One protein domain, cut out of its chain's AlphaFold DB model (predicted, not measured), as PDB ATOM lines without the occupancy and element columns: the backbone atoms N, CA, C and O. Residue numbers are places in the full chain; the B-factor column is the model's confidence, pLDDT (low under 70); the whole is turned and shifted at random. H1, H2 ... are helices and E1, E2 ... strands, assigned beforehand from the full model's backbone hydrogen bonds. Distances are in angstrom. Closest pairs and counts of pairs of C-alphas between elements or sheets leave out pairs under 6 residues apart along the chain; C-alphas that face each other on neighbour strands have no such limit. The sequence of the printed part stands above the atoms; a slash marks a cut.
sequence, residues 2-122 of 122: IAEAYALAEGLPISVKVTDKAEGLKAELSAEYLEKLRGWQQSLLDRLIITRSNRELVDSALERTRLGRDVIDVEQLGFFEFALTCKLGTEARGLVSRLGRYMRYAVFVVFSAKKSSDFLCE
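AT A GLANCE: This is residues 2 to 122 of the 122 residues of the protein "DUF2110 family protein" of Candidatus Bathyarchaeota archaeon (UniProt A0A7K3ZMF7). A strongly twisted sheet of four strands, E4 E5 E3 E6, has H3 and H4 over one face, and a separate hairpin, E1 and E2, makes one end of the elongated whole. H2 leads from that hairpin toward the sheet, and H5 packs on the end of H2 with short H1 close by. The 121 printed residues have five named helices and six named strands, in the order H1 E1 E2 H2 E3 H3 E4 E5 H4 E6 H5; the class is mixed and both sheets are antiparallel. The whole is compact, with a radius of gyration of the C-alphas of 15.3 A and spans of 52 by 31 by 18 A.

HOW THE PARTS SIT: H1, residues 2 to 5, only grazes the four-strand sheet. E1, residues 16 to 20, and E2, residues 26 to 29, form an antiparallel hairpin, with N 17 and O 28 at 2.8 A. H2, residues 31 to 42, also only grazes the sheet. E3, residues 47 to 51, is an inner strand. H3, residues 55 to 65, is on the sheet at a height of 10.1 A. E4, residues 71 to 76, an edge strand, and E5, residues 82 to 86, form a hairpin, with N 83 and O 75 at 2.8 A. H3 lies over E5 and runs along it, at 22 degrees on the local plane. E5 and E3 are antiparallel, with N 50 and O 82 at 2.8 A. H4, residues 92 to 99, is on the same face as H3, two layers with helices on one face; it lies over E3, slantwise at 34 degrees on the local plane, at a height of 8.2 A. H3 and H4 touch about perpendicular, at 89 degrees, the C-alphas of Ala 61 and Leu 99 closest at 6.0 A. E6, residues 107 to 111, is the other edge strand, antiparallel to E3, with N 49 and O 109 at 2.8 A. E3, H3, E4 and E5, H4, E6 are split strand-helix-strand units, another strand lying between each unit's two, with right-handed crossovers. H5, residues 113 to 118, touches residues 40 to 42 of H2 at 84 degrees, about perpendicular, the C-alphas of Gln 41 and Ala 113 closest at 4.7 A. Every O i to N i+4 pair is within hydrogen-bond range in H2, H3 and H5; H4 has 1 of 4, beside 3 of 5 O i to N i+3 pairs, and H1 is too short.

IN THESE COORDINATES: H1 begins at C-alpha 2 (183.585, 188.787, 235.014). H2 is 16.0 A long, H3 15.4 A and E4 13.9 A. H5 ends at C-alpha 118 (188.443, 195.169, 227.100).

THE WHOLE: The C-alphas farthest apart, of Ala 22 and Arg 66, are 52.4 A apart. The printed part has no cut and no long link. Mean pLDDT of the printed part is 94.5; residue 122 is under 70.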
ATOM      1  N   ILE A   2     182.878 189.952 235.611       92.12
ATOM      2  CA  ILE A   2     183.585 188.787 235.014       92.12
ATOM      3  C   ILE A   2     182.628 187.834 234.282       92.12
ATOM      4  O   ILE A   2     182.844 187.524 233.116       92.12
ATOM      5  N   ALA A   3     181.545 187.411 234.944       92.69
ATOM      6  CA  ALA A   3     180.595 186.459 234.364       92.69
ATOM      7  C   ALA A   3     180.025 186.946 233.022       92.69
ATOM      8  O   ALA A   3     179.991 186.208 232.048       92.69
ATOM      9  N   GLU A   4     179.676 188.227 232.928       92.19
ATOM     10  CA  GLU A   4     179.177 188.812 231.684       92.19
ATOM     11  C   GLU A   4     180.256 189.046 230.620       92.19
ATOM     12  O   GLU A   4     179.917 189.149 229.442       92.19
ATOM     13  N   ALA A   5     181.519 189.233 231.011       94.31
ATOM     14  CA  ALA A   5     182.629 189.409 230.075       94.31
ATOM     15  C   ALA A   5     182.986 188.083 229.391       94.31
ATOM     16  O   ALA A   5     183.266 188.065 228.196       94.31
ATOM     17  N   TYR A   6     182.891 186.975 230.131       95.12
ATOM     18  CA  TYR A   6     183.209 185.626 229.654       95.12
ATOM     19  C   TYR A   6     181.979 184.757 229.373       95.12
ATOM     20  O   TYR A   6     182.112 183.553 229.179       95.12
ATOM     21  N   ALA A   7     180.785 185.358 229.336       95.06
ATOM     22  CA  ALA A   7     179.516 184.668 229.093       95.06
ATOM     23  C   ALA A   7     179.268 183.451 230.014       95.06
ATOM     24  O   ALA A   7     178.621 182.480 229.621       95.06
ATOM     25  N   LEU A   8     179.754 183.520 231.256       93.62
ATOM     26  CA  LEU A   8     179.451 182.544 232.296       93.62
ATOM     27  C   LEU A   8     178.014 182.774 232.759       93.62
ATOM     28  O   LEU A   8     177.680 183.836 233.288       93.62
ATOM     29  N   ALA A   9     177.169 181.775 232.544       91.69
ATOM     30  CA  ALA A   9     175.750 181.835 232.846       91.69
ATOM     31  C   ALA A   9     175.287 180.561 233.549       91.69
ATOM     32  O   ALA A   9     175.941 179.519 233.502       91.69
ATOM     33  N   GLU A  10     174.129 180.653 234.192       90.88
ATOM     34  CA  GLU A  10     173.504 179.514 234.846       90.88
ATOM     35  C   GLU A  10     173.203 178.389 233.842       90.88
ATOM     36  O   GLU A  10     172.710 178.627 232.737       90.88
ATOM     37  N   GLY A  11     173.514 177.153 234.238       87.62
ATOM     38  CA  GLY A  11     173.368 175.965 233.395       87.62
ATOM     39  C   GLY A  11     174.540 175.700 232.447       87.62
ATOM     40  O   GLY A  11     174.535 174.668 231.788       87.62
ATOM     41  N   LEU A  12     175.553 176.572 232.383       93.31
ATOM     42  CA  LEU A  12     176.758 176.311 231.595       93.31
ATOM     43  C   LEU A  12     177.699 175.349 232.345       93.31
ATOM     44  O   LEU A  12     178.053 175.634 233.494       93.31
ATOM     45  N   PRO A  13     178.165 174.249 231.725       93.94
ATOM     46  CA  PRO A  13     179.198 173.420 232.323       93.94
ATOM     47  C   PRO A  13     180.511 174.202 232.412       93.94
ATOM     48  O   PRO A  13     181.010 174.746 231.424       93.94
ATOM     49  N   ILE A  14     181.079 174.235 233.616       94.06
ATOM     50  CA  ILE A  14     182.403 174.792 233.888       94.06
ATOM     51  C   ILE A  14     183.284 173.694 234.474       94.06
ATOM     52  O   ILE A  14     182.835 172.883 235.285       94.06
ATOM     53  N   SER A  15     184.546 173.667 234.060       94.56
ATOM     54  CA  SER A  15     185.541 172.770 234.642       94.56
ATOM     55  C   SER A  15     186.315 173.532 235.711       94.56
ATOM     56  O   SER A  15     186.788 174.648 235.480       94.56
ATOM     57  N   VAL A  16     186.407 172.943 236.901       95.56
ATOM     58  CA  VAL A  16     187.038 173.554 238.072       95.56
ATOM     59  C   VAL A  16     188.058 172.608 238.687       95.56
ATOM     60  O   VAL A  16     187.908 171.387 238.645       95.56
ATOM     61  N   LYS A  17     189.090 173.179 239.297       96.25
ATOM     62  CA  LYS A  17     190.055 172.476 240.131       96.25
ATOM     63  C   LYS A  17     189.784 172.832 241.588       96.25
ATOM     64  O   LYS A  17     189.802 174.001 241.963       96.25
ATOM     65  N   VAL A  18     189.531 171.819 242.411       95.12
ATOM     66  CA  VAL A  18     189.337 171.999 243.857       95.12
ATOM     67  C   VAL A  18     190.692 172.279 244.503       95.12
ATOM     68  O   VAL A  18     191.623 171.490 244.340       95.12
ATOM     69  N   THR A  19     190.802 173.396 245.218       94.94
ATOM     70  CA  THR A  19     192.055 173.864 245.833       94.94
ATOM     71  C   THR A  19     192.097 173.619 247.336       94.94
ATOM     72  O   THR A  19     193.167 173.370 247.880       94.94
ATOM     73  N   ASP A  20     190.941 173.640 247.999       93.31
ATOM     74  CA  ASP A  20     190.810 173.440 249.441       93.31
ATOM     75  C   ASP A  20     189.452 172.792 249.761       93.31
ATOM     76  O   ASP A  20     188.453 173.020 249.072       93.31
ATOM     77  N   LYS A  21     189.437 171.955 250.800       89.06
ATOM     78  CA  LYS A  21     188.261 171.230 251.303       89.06
ATOM     79  C   LYS A  21     188.032 171.433 252.807       89.06
ATOM     80  O   LYS A  21     187.062 170.890 253.327       89.06
ATOM     81  N   ALA A  22     188.924 172.138 253.505       80.06
ATOM     82  CA  ALA A  22     188.915 172.229 254.963       80.06
ATOM     83  C   ALA A  22     187.853 173.210 255.495       80.06
ATOM     84  O   ALA A  22     187.185 172.907 256.478       80.06
ATOM     85  N   GLU A  23     187.646 174.344 254.818       74.12
ATOM     86  CA  GLU A  23     186.656 175.370 255.185       74.12
ATOM     87  C   GLU A  23     185.746 175.697 253.996       74.12
ATOM     88  O   GLU A  23     185.864 176.735 253.339       74.12
ATOM     89  N   GLY A  24     184.852 174.757 253.686       82.00
ATOM     90  CA  GLY A  24     184.047 174.806 252.471       82.00
ATOM     91  C   GLY A  24     184.848 174.414 251.227       82.00
ATOM     92  O   GLY A  24     186.075 174.310 251.237       82.00
ATOM     93  N   LEU A  25     184.134 174.139 250.138       88.38
ATOM     94  CA  LEU A  25     184.763 173.769 248.877       88.38
ATOM     95  C   LEU A  25     185.266 175.037 248.182       88.38
ATOM     96  O   LEU A  25     184.467 175.807 247.648       88.38
ATOM     97  N   LYS A  26     186.585 175.252 248.182       94.00
ATOM     98  CA  LYS A  26     187.211 176.289 247.355       94.00
ATOM     99  C   LYS A  26     187.670 175.663 246.050       94.00
ATOM    100  O   LYS A  26     188.254 174.576 246.031       94.00
ATOM    101  N   ALA A  27     187.398 176.353 244.955       94.31
ATOM    102  CA  ALA A  27     187.779 175.903 243.634       94.31
ATOM    103  C   ALA A  27     188.164 177.088 242.750       94.31
ATOM    104  O   ALA A  27     187.649 178.195 242.904       94.31
ATOM    105  N   GLU A  28     189.065 176.823 241.819       95.31
ATOM    106  CA  GLU A  28     189.457 177.721 240.739       95.31
ATOM    107  C   GLU A  28     188.970 177.148 239.404       95.31
ATOM    108  O   GLU A  28     188.752 175.939 239.293       95.31
ATOM    109  N   LEU A  29     188.795 177.984 238.377       95.56
ATOM    110  CA  LEU A  29     188.580 177.464 237.024       95.56
ATOM    111  C   LEU A  29     189.783 176.604 236.625       95.56
ATOM    112  O   LEU A  29     190.929 176.956 236.902       95.56
ATOM    113  N   SER A  30     189.521 175.464 235.990       97.12
ATOM    114  CA  SER A  30     190.598 174.594 235.534       97.12
ATOM    115  C   SER A  30     191.422 175.287 234.447       97.12
ATOM    116  O   SER A  30     190.909 176.109 233.682       97.12
ATOM    117  N   ALA A  31     192.706 174.933 234.351       97.12
ATOM    118  CA  ALA A  31     193.586 175.470 233.315       97.12
ATOM    119  C   ALA A  31     193.023 175.224 231.904       97.12
ATOM    120  O   ALA A  31     193.063 176.113 231.065       97.12
ATOM    121  N   GLU A  32     192.417 174.056 231.670       95.81
ATOM    122  CA  GLU A  32     191.750 173.722 230.408       95.81
ATOM    123  C   GLU A  32     190.608 174.696 230.076       95.81
ATOM    124  O   GLU A  32     190.514 175.192 228.953       95.81
ATOM    125  N   TYR A  33     189.756 175.016 231.056       95.88
ATOM    126  CA  TYR A  33     188.652 175.950 230.844       95.88
ATOM    127  C   TYR A  33     189.156 177.377 230.598       95.88
ATOM    128  O   TYR A  33     188.634 178.083 229.735       95.88
ATOM    129  N   LEU A  34     190.207 177.792 231.311       96.00
ATOM    130  CA  LEU A  34     190.859 179.084 231.089       96.00
ATOM    131  C   LEU A  34     191.468 179.187 229.687       96.00
ATOM    132  O   LEU A  34     191.293 180.212 229.030       96.00
ATOM    133  N   GLU A  35     192.125 178.136 229.197       96.75
ATOM    134  CA  GLU A  35     192.676 178.117 227.839       96.75
ATOM    135  C   GLU A  35     191.581 178.137 226.767       96.75
ATOM    136  O   GLU A  35     191.734 178.824 225.757       96.75
ATOM    137  N   LYS A  36     190.424 177.504 227.009       96.00
ATOM    138  CA  LYS A  36     189.250 177.651 226.133       96.00
ATOM    139  C   LYS A  36     188.792 179.108 226.047       96.00
ATOM    140  O   LYS A  36     188.653 179.642 224.947       96.00
ATOM    141  N   LEU A  37     188.600 179.768 227.192       95.62
ATOM    142  CA  LEU A  37     188.202 181.180 227.232       95.62
ATOM    143  C   LEU A  37     189.246 182.081 226.558       95.62
ATOM    144  O   LEU A  37     188.884 182.990 225.809       95.62
ATOM    145  N   ARG A  38     190.538 181.800 226.765       95.62
ATOM    146  CA  ARG A  38     191.640 182.507 226.105       95.62
ATOM    147  C   ARG A  38     191.591 182.327 224.590       95.62
ATOM    148  O   ARG A  38     191.697 183.316 223.868       95.62
ATOM    149  N   GLY A  39     191.377 181.107 224.103       96.50
ATOM    150  CA  GLY A  39     191.224 180.823 222.677       96.50
ATOM    151  C   GLY A  39     190.011 181.531 222.075       96.50
ATOM    152  O   GLY A  39     190.090 182.107 220.987       96.50
ATOM    153  N   TRP A  40     188.894 181.577 222.806       96.94
ATOM    154  CA  TRP A  40     187.717 182.326 222.384       96.94
ATOM    155  C   TRP A  40     188.005 183.822 222.259       96.94
ATOM    156  O   TRP A  40     187.688 184.422 221.231       96.94
ATOM    157  N   GLN A  41     188.674 184.408 223.249       95.25
ATOM    158  CA  GLN A  41     189.091 185.806 223.226       95.25
ATOM    159  C   GLN A  41     190.056 186.103 222.063       95.25
ATOM    160  O   GLN A  41     189.824 187.027 221.285       95.25
ATOM    161  N   GLN A  42     191.102 185.289 221.892       95.38
ATOM    162  CA  GLN A  42     192.126 185.457 220.852       95.38
ATOM    163  C   GLN A  42     191.597 185.244 219.431       95.38
ATOM    164  O   GLN A  42     192.160 185.792 218.488       95.38
ATOM    165  N   SER A  43     190.510 184.484 219.263       96.00
ATOM    166  CA  SER A  43     189.886 184.304 217.948       96.00
ATOM    167  C   SER A  43     189.286 185.593 217.380       96.00
ATOM    168  O   SER A  43     189.067 185.665 216.176       96.00
ATOM    169  N   LEU A  44     189.013 186.601 218.223       95.75
ATOM    170  CA  LEU A  44     188.315 187.844 217.856       95.75
ATOM    171  C   LEU A  44     186.902 187.623 217.281       95.75
ATOM    172  O   LEU A  44     186.319 188.534 216.693       95.75
ATOM    173  N   LEU A  45     186.344 186.424 217.463       97.75
ATOM    174  CA  LEU A  45     185.021 186.044 216.986       97.75
ATOM    175  C   LEU A  45     184.030 185.959 218.143       97.75
ATOM    176  O   LEU A  45     184.304 185.365 219.190       97.75
ATOM    177  N   ASP A  46     182.848 186.515 217.911       98.06
ATOM    178  CA  ASP A  46     181.721 186.383 218.822       98.06
ATOM    179  C   ASP A  46     181.216 184.938 218.856       98.06
ATOM    180  O   ASP A  46     181.269 184.200 217.865       98.06
ATOM    181  N   ARG A  47     180.671 184.541 220.005       98.44
ATOM    182  CA  ARG A  47     180.010 183.246 220.170       98.44
ATOM    183  C   ARG A  47     178.611 183.424 220.719       98.44
ATOM    184  O   ARG A  47     178.378 184.233 221.619       98.44
ATOM    185  N   LEU A  48     177.682 182.642 220.185       98.31
ATOM    186  CA  LEU A  48     176.360 182.484 220.769       98.31
ATOM    187  C   LEU A  48     176.313 181.154 221.510       98.31
ATOM    188  O   LEU A  48     176.294 180.091 220.893       98.31
ATOM    189  N   ILE A  49     176.276 181.228 222.833       98.06
ATOM    190  CA  ILE A  49     176.060 180.070 223.684       98.06
ATOM    191  C   ILE A  49     174.559 179.797 223.736       98.06
ATOM    192  O   ILE A  49     173.749 180.704 223.944       98.06
ATOM    193  N   ILE A  50     174.203 178.536 223.549       97.56
ATOM    194  CA  ILE A  50     172.847 178.013 223.619       97.56
ATOM    195  C   ILE A  50     172.829 176.978 224.735       97.56
ATOM    196  O   ILE A  50     173.595 176.021 224.678       97.56
ATOM    197  N   THR A  51     171.948 177.140 225.717       96.56
ATOM    198  CA  THR A  51     171.696 176.116 226.742       96.56
ATOM    199  C   THR A  51     170.280 175.564 226.617       96.56
ATOM    200  O   THR A  51     169.418 176.183 225.982       96.56
ATOM    201  N   ARG A  52     170.028 174.398 227.230       95.56
ATOM    202  CA  ARG A  52     168.728 173.698 227.202       95.56
ATOM    203  C   ARG A  52     168.275 173.311 225.789       95.56
ATOM    204  O   ARG A  52     167.089 173.387 225.467       95.56
ATOM    205  N   SER A  53     169.208 172.905 224.935       95.94
ATOM    206  CA  SER A  53     168.908 172.431 223.580       95.94
ATOM    207  C   SER A  53     169.619 171.121 223.303       95.94
ATOM    208  O   SER A  53     170.685 170.900 223.844       95.94
ATOM    209  N   ASN A  54     169.079 170.270 222.434       96.38
ATOM    210  CA  ASN A  54     169.823 169.133 221.883       96.38
ATOM    211  C   ASN A  54     170.474 169.501 220.539       96.38
ATOM    212  O   ASN A  54     170.223 170.581 219.986       96.38
ATOM    213  N   ARG A  55     171.321 168.599 220.033       97.25
ATOM    214  CA  ARG A  55     172.092 168.780 218.797       97.25
ATOM    215  C   ARG A  55     171.176 168.964 217.588       97.25
ATOM    216  O   ARG A  55     171.349 169.920 216.836       97.25
ATOM    217  N   GLU A  56     170.161 168.112 217.470       97.75
ATOM    218  CA  GLU A  56     169.213 168.085 216.356       97.75
ATOM    219  C   GLU A  56     168.420 169.397 216.252       97.75
ATOM    220  O   GLU A  56     168.173 169.915 215.160       97.75
ATOM    221  N   LEU A  57     168.032 169.974 217.392       97.88
ATOM    222  CA  LEU A  57     167.328 171.250 217.435       97.88
ATOM    223  C   LEU A  57     168.240 172.410 217.020       97.88
ATOM    224  O   LEU A  57     167.786 173.292 216.295       97.88
ATOM    225  N   VAL A  58     169.512 172.408 217.436       97.94
ATOM    226  CA  VAL A  58     170.481 173.429 217.002       97.94
ATOM    227  C   VAL A  58     170.690 173.347 215.486       97.94
ATOM    228  O   VAL A  58     170.594 174.371 214.811       97.94
ATOM    229  N   ASP A  59     170.918 172.149 214.939       97.50
ATOM    230  CA  ASP A  59     171.121 171.956 213.494       97.50
ATOM    231  C   ASP A  59     169.905 172.366 212.678       97.50
ATOM    232  O   ASP A  59     169.996 173.225 211.799       97.50
ATOM    233  N   SER A  60     168.735 171.828 213.022       97.69
ATOM    234  CA  SER A  60     167.501 172.166 212.315       97.69
ATOM    235  C   SER A  60     167.171 173.660 212.420       97.69
ATOM    236  O   SER A  60     166.658 174.248 211.465       97.69
ATOM    237  N   ALA A  61     167.488 174.324 213.538       97.62
ATOM    238  CA  ALA A  61     167.330 175.769 213.661       97.62
ATOM    239  C   ALA A  61     168.299 176.534 212.744       97.62
ATOM    240  O   ALA A  61     167.870 177.487 212.084       97.62
ATOM    241  N   LEU A  62     169.568 176.125 212.642       97.56
ATOM    242  CA  LEU A  62     170.552 176.727 211.730       97.56
ATOM    243  C   LEU A  62     170.149 176.568 210.258       97.56
ATOM    244  O   LEU A  62     170.212 177.534 209.491       97.56
ATOM    245  N   GLU A  63     169.664 175.388 209.873       97.06
ATOM    246  CA  GLU A  63     169.171 175.104 208.524       97.06
ATOM    247  C   GLU A  63     167.942 175.950 208.179       97.06
ATOM    248  O   GLU A  63     167.930 176.683 207.184       97.06
ATOM    249  N   ARG A  64     166.915 175.932 209.041       97.06
ATOM    250  CA  ARG A  64     165.655 176.668 208.820       97.06
ATOM    251  C   ARG A  64     165.846 178.175 208.803       97.06
ATOM    252  O   ARG A  64     165.104 178.890 208.128       97.06
ATOM    253  N   THR A  65     166.823 178.676 209.553       96.19
ATOM    254  CA  THR A  65     167.177 180.098 209.550       96.19
ATOM    255  C   THR A  65     168.137 180.465 208.426       96.19
ATOM    256  O   THR A  65     168.308 181.661 208.194       96.19
ATOM    257  N   ARG A  66     168.733 179.497 207.714       95.50
ATOM    258  CA  ARG A  66     169.806 179.705 206.726       95.50
ATOM    259  C   ARG A  66     171.004 180.456 207.320       95.50
ATOM    260  O   ARG A  66     171.560 181.353 206.685       95.50
ATOM    261  N   LEU A  67     171.359 180.122 208.561       95.44
ATOM    262  CA  LEU A  67     172.461 180.733 209.312       95.44
ATOM    263  C   LEU A  67     173.809 180.028 209.130       95.44
ATOM    264  O   LEU A  67     174.815 180.537 209.611       95.44
ATOM    265  N   GLY A  68     173.871 178.919 208.389       92.12
ATOM    266  CA  GLY A  68     175.118 178.164 208.192       92.12
ATOM    267  C   GLY A  68     176.271 178.950 207.545       92.12
ATOM    268  O   GLY A  68     177.415 178.545 207.654       92.12
ATOM    269  N   ARG A  69     176.004 180.092 206.895       92.94
ATOM    270  CA  ARG A  69     177.053 180.988 206.361       92.94
ATOM    271  C   ARG A  69     177.594 181.995 207.388       92.94
ATOM    272  O   ARG A  69     178.646 182.591 207.160       92.94
ATOM    273  N   ASP A  70     176.822 182.228 208.446       96.62
ATOM    274  CA  ASP A  70     177.069 183.212 209.503       96.62
ATOM    275  C   ASP A  70     177.710 182.532 210.740       96.62
ATOM    276  O   ASP A  70     178.246 183.208 211.615       96.62
ATOM    277  N   VAL A  71     177.691 181.192 210.794       97.88
ATOM    278  CA  VAL A  71     178.283 180.344 211.841       97.88
ATOM    279  C   VAL A  71     179.355 179.459 211.212       97.88
ATOM    280  O   VAL A  71     179.076 178.769 210.237       97.88
ATOM    281  N   ILE A  72     180.573 179.490 211.750       97.44
ATOM    282  CA  ILE A  72     181.716 178.734 211.207       97.44
ATOM    283  C   ILE A  72     182.012 177.447 211.976       97.44
ATOM    284  O   ILE A  72     182.711 176.587 211.453       97.44
ATOM    285  N   ASP A  73     181.505 177.332 213.201       97.94
ATOM    286  CA  ASP A  73     181.706 176.165 214.053       97.94
ATOM    287  C   ASP A  73     180.570 176.027 215.075       97.94
ATOM    288  O   ASP A  73     179.972 177.027 215.494       97.94
ATOM    289  N   VAL A  74     180.290 174.784 215.467       98.12
ATOM    290  CA  VAL A  74     179.317 174.422 216.500       98.12
ATOM    291  C   VAL A  74     180.001 173.508 217.507       98.12
ATOM    292  O   VAL A  74     180.056 172.291 217.339       98.12
ATOM    293  N   GLU A  75     180.503 174.105 218.580       97.56
ATOM    294  CA  GLU A  75     181.173 173.388 219.658       97.56
ATOM    295  C   GLU A  75     180.135 172.871 220.663       97.56
ATOM    296  O   GLU A  75     179.301 173.632 221.159       97.56
ATOM    297  N   GLN A  76     180.187 171.586 221.009       97.38
ATOM    298  CA  GLN A  76     179.397 171.036 222.110       97.38
ATOM    299  C   GLN A  76     180.138 171.248 223.439       97.38
ATOM    300  O   GLN A  76     181.245 170.748 223.628       97.38
ATOM    301  N   LEU A  77     179.526 171.987 224.366       96.31
ATOM    302  CA  LEU A  77     180.096 172.289 225.687       96.31
ATOM    303  C   LEU A  77     179.637 171.301 226.759       96.31
ATOM    304  O   LEU A  77     180.370 171.018 227.704       96.31
ATOM    305  N   GLY A  78     178.412 170.804 226.612       94.81
ATOM    306  CA  GLY A  78     177.761 169.855 227.504       94.81
ATOM    307  C   GLY A  78     176.716 169.048 226.748       94.81
ATOM    308  O   GLY A  78     176.618 169.115 225.523       94.81
ATOM    309  N   PHE A  79     175.910 168.267 227.461       95.00
ATOM    310  CA  PHE A  79     174.891 167.454 226.797       95.00
ATOM    311  C   PHE A  79     173.801 168.325 226.153       95.00
ATOM    312  O   PHE A  79     173.313 167.985 225.076       95.00
ATOM    313  N   PHE A  80     173.470 169.466 226.776       96.75
ATOM    314  CA  PHE A  80     172.442 170.387 226.288       96.75
ATOM    315  C   PHE A  80     172.950 171.817 226.040       96.75
ATOM    316  O   PHE A  80     172.159 172.761 225.923       96.75
ATOM    317  N   GLU A  81     174.273 171.979 225.959       97.50
ATOM    318  CA  GLU A  81     174.957 173.263 225.854       97.50
ATOM    319  C   GLU A  81     175.888 173.283 224.644       97.50
ATOM    320  O   GLU A  81     176.740 172.407 224.480       97.50
ATOM    321  N   PHE A  82     175.746 174.312 223.813       98.00
ATOM    322  CA  PHE A  82     176.480 174.480 222.562       98.00
ATOM    323  C   PHE A  82     177.001 175.911 222.437       98.00
ATOM    324  O   PHE A  82     176.326 176.850 222.855       98.00
ATOM    325  N   ALA A  83     178.163 176.097 221.817       98.12
ATOM    326  CA  ALA A  83     178.679 177.396 221.402       98.12
ATOM    327  C   ALA A  83     178.738 177.471 219.876       98.12
ATOM    328  O   ALA A  83     179.455 176.719 219.223       98.12
ATOM    329  N   LEU A  84     177.991 178.413 219.307       98.50
ATOM    330  CA  LEU A  84     178.084 178.753 217.892       98.50
ATOM    331  C   LEU A  84     179.163 179.815 217.711       98.50
ATOM    332  O   LEU A  84     179.002 180.931 218.210       98.50
ATOM    333  N   THR A  85     180.230 179.504 216.980       98.56
ATOM    334  CA  THR A  85     181.246 180.501 216.619       98.56
ATOM    335  C   THR A  85     180.772 181.283 215.404       98.56
ATOM    336  O   THR A  85     180.544 180.720 214.332       98.56
ATOM    337  N   CYS A  86     180.609 182.593 215.568       98.31
ATOM    338  CA  CYS A  86     180.165 183.474 214.498       98.31
ATOM    339  C   CYS A  86     181.296 183.706 213.495       98.31
ATOM    340  O   CYS A  86     182.470 183.781 213.854       98.31
ATOM    341  N   LYS A  87     180.945 183.870 212.220       97.44
ATOM    342  CA  LYS A  87     181.883 184.343 211.202       97.44
ATOM    343  C   LYS A  87     182.333 185.773 211.519       97.44
ATOM    344  O   LYS A  87     181.583 186.557 212.098       97.44
ATOM    345  N   LEU A  88     183.526 186.148 211.054       95.56
ATOM    346  CA  LEU A  88     183.990 187.535 211.091       95.56
ATOM    347  C   LEU A  88     182.929 188.498 210.520       95.56
ATOM    348  O   LEU A  88     182.389 188.269 209.436       95.56
ATOM    349  N   GLY A  89     182.641 189.568 211.264       93.12
ATOM    350  CA  GLY A  89     181.615 190.559 210.920       93.12
ATOM    351  C   GLY A  89     180.180 190.160 211.289       93.12
ATOM    352  O   GLY A  89     179.264 190.941 211.054       93.12
ATOM    353  N   THR A  90     179.966 188.972 211.865       96.31
ATOM    354  CA  THR A  90     178.672 188.557 212.423       96.31
ATOM    355  C   THR A  90     178.683 188.727 213.937       96.31
ATOM    356  O   THR A  90     179.501 188.125 214.627       96.31
ATOM    357  N   GLU A  91     177.738 189.504 214.459       95.75
ATOM    358  CA  GLU A  91     177.526 189.645 215.901       95.75
ATOM    359  C   GLU A  91     176.585 188.554 216.425       95.75
ATOM    360  O   GLU A  91     175.473 188.371 215.910       95.75
ATOM    361  N   ALA A  92     176.970 187.887 217.517       97.19
ATOM    362  CA  ALA A  92     176.167 186.818 218.123       97.19
ATOM    363  C   ALA A  92     174.760 187.289 218.537       97.19
ATOM    364  O   ALA A  92     173.785 186.539 218.428       97.19
ATOM    365  N   ARG A  93     174.615 188.560 218.941       95.75
ATOM    366  CA  ARG A  93     173.315 189.168 219.276       95.75
ATOM    367  C   ARG A  93     172.326 189.115 218.102       95.75
ATOM    368  O   ARG A  93     171.131 188.916 218.324       95.75
ATOM    369  N   GLY A  94     172.807 189.243 216.864       94.25
ATOM    370  CA  GLY A  94     171.976 189.172 215.659       94.25
ATOM    371  C   GLY A  94     171.369 187.784 215.416       94.25
ATOM    372  O   GLY A  94     170.280 187.673 214.848       94.25
ATOM    373  N   LEU A  95     172.025 186.726 215.902       96.56
ATOM    374  CA  LEU A  95     171.565 185.343 215.753       96.56
ATOM    375  C   LEU A  95     170.392 185.006 216.688       96.56
ATOM    376  O   LEU A  95     169.512 184.230 216.309       96.56
ATOM    377  N   VAL A  96     170.330 185.640 217.868       96.31
ATOM    378  CA  VAL A  96     169.323 185.374 218.915       96.31
ATOM    379  C   VAL A  96     167.897 185.471 218.372       96.31
ATOM    380  O   VAL A  96     167.095 184.556 218.540       96.31
ATOM    381  N   SER A  97     167.575 186.557 217.666       92.00
ATOM    382  CA  SER A  97     166.212 186.803 217.168       92.00
ATOM    383  C   SER A  97     165.771 185.822 216.075       92.00
ATOM    384  O   SER A  97     164.573 185.573 215.907       92.00
ATOM    385  N   ARG A  98     166.724 185.258 215.325       95.31
ATOM    386  CA  ARG A  98     166.470 184.299 214.242       95.31
ATOM    387  C   ARG A  98     166.297 182.891 214.802       95.31
ATOM    388  O   ARG A  98     165.317 182.230 214.466       95.31
ATOM    389  N   LEU A  99     167.204 182.463 215.681       96.88
ATOM    390  CA  LEU A  99     167.180 181.134 216.301       96.88
ATOM    391  C   LEU A  99     166.059 180.997 217.336       96.88
ATOM    392  O   LEU A  99     165.363 179.981 217.355       96.88
ATOM    393  N   GLY A 100     165.802 182.037 218.133       95.06
ATOM    394  CA  GLY A 100     164.783 182.010 219.186       95.06
ATOM    395  C   GLY A 100     163.362 181.721 218.692       95.06
ATOM    396  O   GLY A 100     162.554 181.166 219.430       95.06
ATOM    397  N   ARG A 101     163.060 181.988 217.412       93.19
ATOM    398  CA  ARG A 101     161.774 181.617 216.783       93.19
ATOM    399  C   ARG A 101     161.549 180.104 216.738       93.19
ATOM    400  O   ARG A 101     160.401 179.658 216.765       93.19
ATOM    401  N   TYR A 102     162.630 179.333 216.660       95.94
ATOM    402  CA  TYR A 102     162.613 177.876 216.540       95.94
ATOM    403  C   TYR A 102     163.008 177.166 217.838       95.94
ATOM    404  O   TYR A 102     162.644 176.011 218.026       95.94
ATOM    405  N   MET A 103     163.684 177.864 218.752       96.31
ATOM    406  CA  MET A 103     164.248 177.299 219.980       96.31
ATOM    407  C   MET A 103     163.656 177.982 221.221       96.31
ATOM    408  O   MET A 103     164.355 178.638 221.985       96.31
ATOM    409  N   ARG A 104     162.338 177.854 221.413       92.06
ATOM    410  CA  ARG A 104     161.573 178.643 222.404       92.06
ATOM    411  C   ARG A 104     161.990 178.440 223.865       92.06
ATOM    412  O   ARG A 104     161.753 179.323 224.678       92.06
ATOM    413  N   TYR A 105     162.560 177.283 224.188       94.06
ATOM    414  CA  TYR A 105     162.977 176.929 225.550       94.06
ATOM    415  C   TYR A 105     164.485 177.061 225.776       94.06
ATOM    416  O   TYR A 105     164.945 176.906 226.909       94.06
ATOM    417  N   ALA A 106     165.241 177.346 224.713       96.12
ATOM    418  CA  ALA A 106     166.672 177.551 224.817       96.12
ATOM    419  C   ALA A 106     166.965 178.902 225.476       96.12
ATOM    420  O   ALA A 106     166.244 179.883 225.271       96.12
ATOM    421  N   VAL A 107     168.051 178.956 226.241       96.44
ATOM    422  CA  VAL A 107     168.593 180.218 226.752       96.44
ATOM    423  C   VAL A 107     169.798 180.592 225.904       96.44
ATOM    424  O   VAL A 107     170.659 179.763 225.620       96.44
ATOM    425  N   PHE A 108     169.838 181.857 225.497       97.19
ATOM    426  CA  PHE A 108     170.881 182.412 224.648       97.19
ATOM    427  C   PHE A 108     171.780 183.339 225.454       97.19
ATOM    428  O   PHE A 108     171.296 184.292 226.066       97.19
ATOM    429  N   VAL A 109     173.086 183.095 225.411       97.25
ATOM    430  CA  VAL A 109     174.091 183.920 226.087       97.25
ATOM    431  C   VAL A 109     175.122 184.371 225.062       97.25
ATOM    432  O   VAL A 109     175.647 183.574 224.288       97.25
ATOM    433  N   VAL A 110     175.384 185.674 225.026       97.56
ATOM    434  CA  VAL A 110     176.312 186.272 224.065       97.56
ATOM    435  C   VAL A 110     177.694 186.377 224.692       97.56
ATOM    436  O   VAL A 110     177.869 187.068 225.694       97.56
ATOM    437  N   PHE A 111     178.675 185.749 224.053       97.81
ATOM    438  CA  PHE A 111     180.087 186.020 224.270       97.81
ATOM    439  C   PHE A 111     180.576 186.982 223.189       97.81
ATOM    440  O   PHE A 111     180.483 186.678 221.997       97.81
ATOM    441  N   SER A 112     181.113 188.128 223.608       97.06
ATOM    442  CA  SER A 112     181.773 189.070 222.707       97.06
ATOM    443  C   SER A 112     183.271 189.066 222.960       97.06
ATOM    444  O   SER A 112     183.714 189.424 224.056       97.06
ATOM    445  N   ALA A 113     184.053 188.712 221.938       95.38
ATOM    446  CA  ALA A 113     185.510 188.662 222.057       95.38
ATOM    447  C   ALA A 113     186.085 190.044 222.413       95.38
ATOM    448  O   ALA A 113     186.968 190.153 223.269       95.38
ATOM    449  N   LYS A 114     185.502 191.110 221.845       94.25
ATOM    450  CA  LYS A 114     185.836 192.496 222.183       94.25
ATOM    451  C   LYS A 114     185.607 192.780 223.670       94.25
ATOM    452  O   LYS A 114     186.547 193.148 224.361       94.25
ATOM    453  N   LYS A 115     184.398 192.512 224.182       94.81
ATOM    454  CA  LYS A 115     184.063 192.741 225.600       94.81
ATOM    455  C   LYS A 115     184.992 191.969 226.544       94.81
ATOM    456  O   LYS A 115     185.396 192.507 227.569       94.81
ATOM    457  N   SER A 116     185.329 190.724 226.205       94.69
ATOM    458  CA  SER A 116     186.250 189.912 227.013       94.69
ATOM    459  C   SER A 116     187.680 190.463 227.026       94.69
ATOM    460  O   SER A 116     188.363 190.357 228.039       94.69
ATOM    461  N   SER A 117     188.116 191.090 225.929       92.75
ATOM    462  CA  SER A 117     189.447 191.695 225.825       92.75
ATOM    463  C   SER A 117     189.528 193.011 226.586       92.75
ATOM    464  O   SER A 117     190.453 193.193 227.370       92.75
ATOM    465  N   ASP A 118     188.525 193.876 226.415       92.06
ATOM    466  CA  ASP A 118     188.443 195.169 227.100       92.06
ATOM    467  C   ASP A 118     188.445 194.985 228.630       92.06
ATOM    468  O   ASP A 118     189.096 195.740 229.344       92.06
ATOM    469  N   PHE A 119     187.801 193.922 229.133       90.06
ATOM    470  CA  PHE A 119     187.746 193.608 230.564       90.06
ATOM    471  C   PHE A 119     189.120 193.365 231.218       90.06
ATOM    472  O   PHE A 119     189.257 193.589 232.414       90.06
ATOM    473  N   LEU A 120     190.126 192.891 230.474       78.31
ATOM    474  CA  LEU A 120     191.479 192.675 231.010       78.31
ATOM    475  C   LEU A 120     192.366 193.926 230.937       78.31
ATOM    476  O   LEU A 120     193.462 193.922 231.494       78.31
ATOM    477  N   CYS A 121     191.931 194.956 230.208       73.06
ATOM    478  CA  CYS A 121     192.643 196.226 230.082       73.06
ATOM    479  C   CYS A 121     192.156 197.292 231.079       73.06
ATOM    480  O   CYS A 121     192.819 198.322 231.207       73.06
ATOM    481  N   GLU A 122     191.024 197.057 231.751       56.12
ATOM    482  CA  GLU A 122     190.514 197.846 232.888       56.12
ATOM    483  C   GLU A 122     191.124 197.391 234.221       56.12
ATOM    484  O   GLU A 122     191.394 198.279 235.063       56.12
TER     485      GLU A 122